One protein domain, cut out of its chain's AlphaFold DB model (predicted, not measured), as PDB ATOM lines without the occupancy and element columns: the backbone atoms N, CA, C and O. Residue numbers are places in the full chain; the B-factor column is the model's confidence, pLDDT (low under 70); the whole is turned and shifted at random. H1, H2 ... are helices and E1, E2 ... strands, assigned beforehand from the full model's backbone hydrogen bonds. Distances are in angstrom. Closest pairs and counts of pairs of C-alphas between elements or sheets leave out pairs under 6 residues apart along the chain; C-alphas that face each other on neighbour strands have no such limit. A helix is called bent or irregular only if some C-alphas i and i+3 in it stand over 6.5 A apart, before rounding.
ATOM      1  N   CYS A 543      28.168   7.900 -43.335       97.75
ATOM      2  CA  CYS A 543      28.726   9.196 -42.963       97.75
ATOM      3  C   CYS A 543      30.260   9.131 -42.933       97.75
ATOM      4  O   CYS A 543      30.851   8.229 -42.335       97.75
ATOM      5  N   CYS A 544      30.926  10.108 -43.551       97.81
ATOM      6  CA  CYS A 544      32.382  10.100 -43.661       97.81
ATOM      7  C   CYS A 544      33.103  10.335 -42.323       97.81
ATOM      8  O   CYS A 544      34.240   9.887 -42.174       97.81
ATOM      9  N   GLN A 545      32.447  10.981 -41.353       97.94
ATOM     10  CA  GLN A 545      33.025  11.336 -40.056       97.94
ATOM     11  C   GLN A 545      32.842  10.211 -39.028       97.94
ATOM     12  O   GLN A 545      33.834   9.672 -38.544       97.94
ATOM     13  N   CYS A 546      31.607   9.778 -38.749       97.88
ATOM     14  CA  CYS A 546      31.353   8.705 -37.777       97.88
ATOM     15  C   CYS A 546      31.450   7.276 -38.355       97.88
ATOM     16  O   CYS A 546      31.412   6.317 -37.592       97.88
ATOM     17  N   LYS A 547      31.589   7.113 -39.683       97.56
ATOM     18  CA  LYS A 547      31.694   5.821 -40.409       97.56
ATOM     19  C   LYS A 547      30.479   4.883 -40.290       97.56
ATOM     20  O   LYS A 547      30.568   3.720 -40.684       97.56
ATOM     21  N   PHE A 548      29.346   5.373 -39.796       97.81
ATOM     22  CA  PHE A 548      28.124   4.588 -39.628       97.81
ATOM     23  C   PHE A 548      27.116   4.764 -40.769       97.81
ATOM     24  O   PHE A 548      27.183   5.714 -41.548       97.81
ATOM     25  N   TRP A 549      26.187   3.808 -40.851       96.81
ATOM     26  CA  TRP A 549      25.125   3.727 -41.849       96.81
ATOM     27  C   TRP A 549      23.867   4.452 -41.366       96.81
ATOM     28  O   TRP A 549      23.313   4.101 -40.325       96.81
ATOM     29  N   HIS A 550      23.375   5.396 -42.163       95.56
ATOM     30  CA  HIS A 550      22.104   6.083 -41.946       95.56
ATOM     31  C   HIS A 550      21.092   5.639 -43.007       95.56
ATOM     32  O   HIS A 550      21.401   5.664 -44.198       95.56
ATOM     33  N   ASP A 551      19.905   5.216 -42.574       95.50
ATOM     34  CA  ASP A 551      18.756   4.921 -43.439       95.50
ATOM     35  C   ASP A 551      18.110   6.248 -43.861       95.50
ATOM     36  O   ASP A 551      17.742   7.051 -43.002       95.50
ATOM     37  N   MET A 552      18.042   6.508 -45.168       92.62
ATOM     38  CA  MET A 552      17.661   7.805 -45.723       92.62
ATOM     39  C   MET A 552      16.354   7.686 -46.520       92.62
ATOM     40  O   MET A 552      16.268   6.832 -47.409       92.62
ATOM     41  N   PRO A 553      15.351   8.554 -46.280       92.12
ATOM     42  CA  PRO A 553      14.223   8.708 -47.193       92.12
ATOM     43  C   PRO A 553      14.704   9.074 -48.604       92.12
ATOM     44  O   PRO A 553      15.705   9.782 -48.765       92.12
ATOM     45  N   SER A 554      13.993   8.608 -49.629       88.25
ATOM     46  CA  SER A 554      14.327   8.853 -51.040       88.25
ATOM     47  C   SER A 554      14.386  10.343 -51.378       88.25
ATOM     48  O   SER A 554      15.219  10.774 -52.170       88.25
ATOM     49  N   GLU A 555      13.544  11.122 -50.715       89.56
ATOM     50  CA  GLU A 555      13.327  12.554 -50.893       89.56
ATOM     51  C   GLU A 555      14.513  13.335 -50.308       89.56
ATOM     52  O   GLU A 555      15.069  14.230 -50.940       89.56
ATOM     53  N   VAL A 556      14.986  12.913 -49.131       89.81
ATOM     54  CA  VAL A 556      16.154  13.489 -48.448       89.81
ATOM     55  C   VAL A 556      17.452  13.125 -49.183       89.81
ATOM     56  O   VAL A 556      18.345  13.960 -49.327       89.81
ATOM     57  N   TYR A 557      17.550  11.904 -49.724       87.38
ATOM     58  CA  TYR A 557      18.670  11.524 -50.591       87.38
ATOM     59  C   TYR A 557      18.644  12.255 -51.947       87.38
ATOM     60  O   TYR A 557      19.705  12.548 -52.498       87.38
ATOM     61  N   ALA A 558      17.464  12.599 -52.476       86.69
ATOM     62  CA  ALA A 558      17.342  13.451 -53.659       86.69
ATOM     63  C   ALA A 558      17.811  14.893 -53.375       86.69
ATOM     64  O   ALA A 558      18.565  15.441 -54.177       86.69
ATOM     65  N   GLY A 559      17.502  15.465 -52.205       86.19
ATOM     66  CA  GLY A 559      18.080  16.749 -51.765       86.19
ATOM     67  C   GLY A 559      19.618  16.724 -51.725       86.19
ATOM     68  O   GLY A 559      20.291  17.575 -52.316       86.19
ATOM     69  N   LEU A 560      20.195  15.664 -51.143       85.62
ATOM     70  CA  LEU A 560      21.643  15.399 -51.192       85.62
ATOM     71  C   LEU A 560      22.196  15.205 -52.612       85.62
ATOM     72  O   LEU A 560      23.402  15.358 -52.822       85.62
ATOM     73  N   ALA A 561      21.348  14.854 -53.580       78.25
ATOM     74  CA  ALA A 561      21.755  14.691 -54.964       78.25
ATOM     75  C   ALA A 561      21.843  16.021 -55.724       78.25
ATOM     76  O   ALA A 561      22.725  16.134 -56.576       78.25
ATOM     77  N   VAL A 562      21.005  17.003 -55.388       73.94
ATOM     78  CA  VAL A 562      20.990  18.350 -55.996       73.94
ATOM     79  C   VAL A 562      22.028  19.288 -55.358       73.94
ATOM     80  O   VAL A 562      22.486  20.228 -55.994       73.94
ATOM     81  N   SER A 563      22.487  18.994 -54.134       68.38
ATOM     82  CA  SER A 563      23.475  19.809 -53.393       68.38
ATOM     83  C   SER A 563      24.900  19.834 -53.990       68.38
ATOM     84  O   SER A 563      25.804  20.416 -53.393       68.38
ATOM     85  N   ASP A 564      25.133  19.184 -55.131       72.75
ATOM     86  CA  ASP A 564      26.358  19.355 -55.916       72.75
ATOM     87  C   ASP A 564      26.138  20.526 -56.894       72.75
ATOM     88  O   ASP A 564      25.267  20.411 -57.760       72.75
ATOM     89  N   PRO A 565      26.891  21.642 -56.804       73.50
ATOM     90  CA  PRO A 565      26.676  22.803 -57.668       73.50
ATOM     91  C   PRO A 565      26.868  22.490 -59.160       73.50
ATOM     92  O   PRO A 565      26.314  23.201 -59.996       73.50
ATOM     93  N   LEU A 566      27.588  21.417 -59.514       75.00
ATOM     94  CA  LEU A 566      27.693  20.952 -60.900       75.00
ATOM     95  C   LEU A 566      26.431  20.203 -61.357       75.00
ATOM     96  O   LEU A 566      26.053  20.323 -62.519       75.00
ATOM     97  N   SER A 567      25.752  19.470 -60.464       72.00
ATOM     98  CA  SER A 567      24.412  18.932 -60.754       72.00
ATOM     99  C   SER A 567      23.377  20.051 -60.817       72.00
ATOM    100  O   SER A 567      22.633  20.093 -61.785       72.00
ATOM    101  N   ALA A 568      23.387  21.007 -59.884       73.38
ATOM    102  CA  ALA A 568      22.469  22.148 -59.924       73.38
ATOM    103  C   ALA A 568      22.611  22.974 -61.219       73.38
ATOM    104  O   ALA A 568      21.605  23.347 -61.817       73.38
ATOM    105  N   ALA A 569      23.841  23.200 -61.699       80.94
ATOM    106  CA  ALA A 569      24.085  23.851 -62.987       80.94
ATOM    107  C   ALA A 569      23.597  23.005 -64.181       80.94
ATOM    108  O   ALA A 569      22.985  23.548 -65.097       80.94
ATOM    109  N   LEU A 570      23.816  21.685 -64.168       82.88
ATOM    110  CA  LEU A 570      23.358  20.782 -65.233       82.88
ATOM    111  C   LEU A 570      21.825  20.647 -65.275       82.88
ATOM    112  O   LEU A 570      21.241  20.620 -66.356       82.88
ATOM    113  N   PRO A 604      21.550  21.470 -45.640       89.38
ATOM    114  CA  PRO A 604      22.498  20.361 -45.643       89.38
ATOM    115  C   PRO A 604      22.082  19.283 -44.634       89.38
ATOM    116  O   PRO A 604      21.972  19.543 -43.434       89.38
ATOM    117  N   VAL A 605      21.871  18.054 -45.117       93.75
ATOM    118  CA  VAL A 605      21.375  16.948 -44.288       93.75
ATOM    119  C   VAL A 605      22.453  16.524 -43.290       93.75
ATOM    120  O   VAL A 605      23.443  15.880 -43.641       93.75
ATOM    121  N   LYS A 606      22.262  16.882 -42.020       95.88
ATOM    122  CA  LYS A 606      23.191  16.547 -40.935       95.88
ATOM    123  C   LYS A 606      23.133  15.063 -40.567       95.88
ATOM    124  O   LYS A 606      22.062  14.468 -40.452       95.88
ATOM    125  N   CYS A 607      24.294  14.465 -40.311       96.31
ATOM    126  CA  CYS A 607      24.405  13.143 -39.700       96.31
ATOM    127  C   CYS A 607      23.832  13.177 -38.278       96.31
ATOM    128  O   CYS A 607      24.346  13.891 -37.419       96.31
ATOM    129  N   CYS A 608      22.831  12.348 -37.985       95.69
ATOM    130  CA  CYS A 608      22.170  12.338 -36.676       95.69
ATOM    131  C   CYS A 608      23.051  11.881 -35.493       95.69
ATOM    132  O   CYS A 608      22.595  11.962 -34.356       95.69
ATOM    133  N   TRP A 609      24.283  11.398 -35.724       96.75
ATOM    134  CA  TRP A 609      25.195  10.903 -34.671       96.75
ATOM    135  C   TRP A 609      26.485  11.725 -34.503       96.75
ATOM    136  O   TRP A 609      27.233  11.481 -33.561       96.75
ATOM    137  N   CYS A 610      26.788  12.665 -35.404       97.00
ATOM    138  CA  CYS A 610      27.958  13.552 -35.273       97.00
ATOM    139  C   CYS A 610      27.771  14.940 -35.911       97.00
ATOM    140  O   CYS A 610      28.749  15.640 -36.150       97.00
ATOM    141  N   GLU A 611      26.531  15.302 -36.254       96.75
ATOM    142  CA  GLU A 611      26.097  16.537 -36.931       96.75
ATOM    143  C   GLU A 611      26.752  16.878 -38.278       96.75
ATOM    144  O   GLU A 611      26.341  17.837 -38.929       96.75
ATOM    145  N   HIS A 612      27.699  16.062 -38.743       96.06
ATOM    146  CA  HIS A 612      28.402  16.222 -40.010       96.06
ATOM    147  C   HIS A 612      27.442  16.535 -41.175       96.06
ATOM    148  O   HIS A 612      26.546  15.721 -41.427       96.06
ATOM    149  N   PRO A 613      27.618  17.651 -41.909       95.88
ATOM    150  CA  PRO A 613      26.800  17.969 -43.076       95.88
ATOM    151  C   PRO A 613      27.121  16.973 -44.193       95.88
ATOM    152  O   PRO A 613      28.151  17.066 -44.858       95.88
ATOM    153  N   MET A 614      26.260  15.973 -44.371       94.94
ATOM    154  CA  MET A 614      26.487  14.926 -45.359       94.94
ATOM    155  C   MET A 614      26.326  15.505 -46.763       94.94
ATOM    156  O   MET A 614      25.409  16.274 -47.033       94.94
ATOM    157  N   SER A 615      27.208  15.108 -47.675       94.38
ATOM    158  CA  SER A 615      27.123  15.442 -49.096       94.38
ATOM    159  C   SER A 615      27.640  14.280 -49.942       94.38
ATOM    160  O   SER A 615      28.429  13.462 -49.456       94.38
ATOM    161  N   LYS A 616      27.249  14.225 -51.223       91.75
ATOM    162  CA  LYS A 616      27.817  13.294 -52.220       91.75
ATOM    163  C   LYS A 616      29.352  13.326 -52.270       91.75
ATOM    164  O   LYS A 616      29.971  12.299 -52.525       91.75
ATOM    165  N   GLY A 617      29.956  14.498 -52.046       93.44
ATOM    166  CA  GLY A 617      31.405  14.701 -52.138       93.44
ATOM    167  C   GLY A 617      32.207  14.068 -50.998       93.44
ATOM    168  O   GLY A 617      33.399  13.827 -51.162       93.44
ATOM    169  N   CYS A 618      31.575  13.776 -49.855       95.00
ATOM    170  CA  CYS A 618      32.251  13.201 -48.688       95.00
ATOM    171  C   CYS A 618      31.678  11.845 -48.239       95.00
ATOM    172  O   CYS A 618      32.438  10.956 -47.849       95.00
ATOM    173  N   CYS A 619      30.357  11.662 -48.281       96.25
ATOM    174  CA  CYS A 619      29.660  10.501 -47.724       96.25
ATOM    175  C   CYS A 619      29.274   9.491 -48.815       96.25
ATOM    176  O   CYS A 619      28.875   9.861 -49.917       96.25
ATOM    177  N   GLN A 620      29.359   8.193 -48.508       96.00
ATOM    178  CA  GLN A 620      29.114   7.142 -49.502       96.00
ATOM    179  C   GLN A 620      27.631   6.761 -49.539       96.00
ATOM    180  O   GLN A 620      27.124   6.156 -48.594       96.00
ATOM    181  N   GLY A 621      26.947   7.092 -50.636       95.06
ATOM    182  CA  GLY A 621      25.580   6.644 -50.908       95.06
ATOM    183  C   GLY A 621      25.530   5.206 -51.437       95.06
ATOM    184  O   GLY A 621      26.280   4.843 -52.341       95.06
ATOM    185  N   TRP A 622      24.616   4.402 -50.895       95.44
ATOM    186  CA  TRP A 622      24.362   3.014 -51.285       95.44
ATOM    187  C   TRP A 622      22.864   2.798 -51.516       95.44
ATOM    188  O   TRP A 622      22.047   3.087 -50.642       95.44
ATOM    189  N   SER A 623      22.493   2.240 -52.668       93.38
ATOM    190  CA  SER A 623      21.119   1.830 -52.976       93.38
ATOM    191  C   SER A 623      20.982   0.306 -52.965       93.38
ATOM    192  O   SER A 623      21.903  -0.426 -53.332       93.38
ATOM    193  N   THR A 624      19.830  -0.197 -52.521       94.69
ATOM    194  CA  THR A 624      19.531  -1.637 -52.512       94.69
ATOM    195  C   THR A 624      18.027  -1.904 -52.592       94.69
ATOM    196  O   THR A 624      17.213  -1.025 -52.317       94.69
ATOM    197  N   LEU A 625      17.644  -3.125 -52.972       92.38
ATOM    198  CA  LEU A 625      16.250  -3.572 -53.038       92.38
ATOM    199  C   LEU A 625      15.971  -4.539 -51.883       92.38
ATOM    200  O   LEU A 625      16.429  -5.684 -51.889       92.38
TER     201      LEU A 625
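Overview. This is residues 543 to 570 and 604 to 625 of the 633 residues of an uncharacterized protein of Aspergillus mulundensis (UniProt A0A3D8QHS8). A small, irregular domain made of loops and four short elements: E1, H1 and H2 follow one another with corners between them, and strand E2 lies beyond the long loop stretch of residues 604 to 619, running out to the last printed residue. H2 lies toward one end of the longest axis and the loop round Trp 609 toward the other, while E1 and E2 are near each other without forming a sheet. The printed part has 50 residues, with two named helices and two named strands in the order E1, H1, H2, E2. Helices hold 15 and strands 10 of the 25 residues in named elements, and the class is mixed, helices and strands. The whole is compact, with a radius of gyration of the C-alphas of 10.9 A, and its C-alphas span 31 by 26 by 14 A.

Along the chain. The longest helix is H1, residues 554 to 562, 12.6 A from first to last C-alpha; it begins at C-alpha 554 at (14.327, 8.853, -51.040). Before it comes strand E1, residues 549 to 552, which begins at C-alpha 549 at (25.125, 3.727, -41.849). After H1 comes helix H2, residues 565 to 570, 8.5 A long. Strand E2, residues 620 to 625, is 17.1 A long and ends at C-alpha 625 at (16.250, -3.572, -53.038). Residues 604 to 619, a stretch of 16, hold no named element.

Arrangement. H1 and H2 are close but not clearly touching, with 2 pairs of C-alphas within 8 A. Their closest C-alphas, those of Val 562 and Ala 568, are 5.7 A apart. The lines of H1 and H2 stand at 89 degrees, about perpendicular, and their centres are 13.7 A apart. E1 and H1 meet only through their link. H1 and E2 are apart, but only just: their closest C-alphas are 8.5 A from each other. E1 and E2 are near each other, with 7 pairs of C-alphas within 10 A and no pair within 8 A. E1 and E2 each pair with no named strand. H2 is apart from E1 and from E2. In H1 and H2 every O i to N i+4 pair is within hydrogen-bond range.

Size, cuts and confidence. The outline is flat, only just, with spans of 31 by 26 by 14 A. The two C-alphas farthest apart are those of Leu 570 and Trp 609, at 32.2 A. The first and last printed C-alphas, of Cys 543 and Leu 625, are 20.5 A apart. Residues 571 to 603 are cut out and not printed, and C-alphas 570 and 604 stand 19.6 A apart across the cut. Of the links that are printed whole, E1 to H1 and H1 to H2 are both tight; the link from H2 to E2 runs across the cut. The mean pLDDT of the printed part is 90.2, and one printed residue, Ser 563, is under 70.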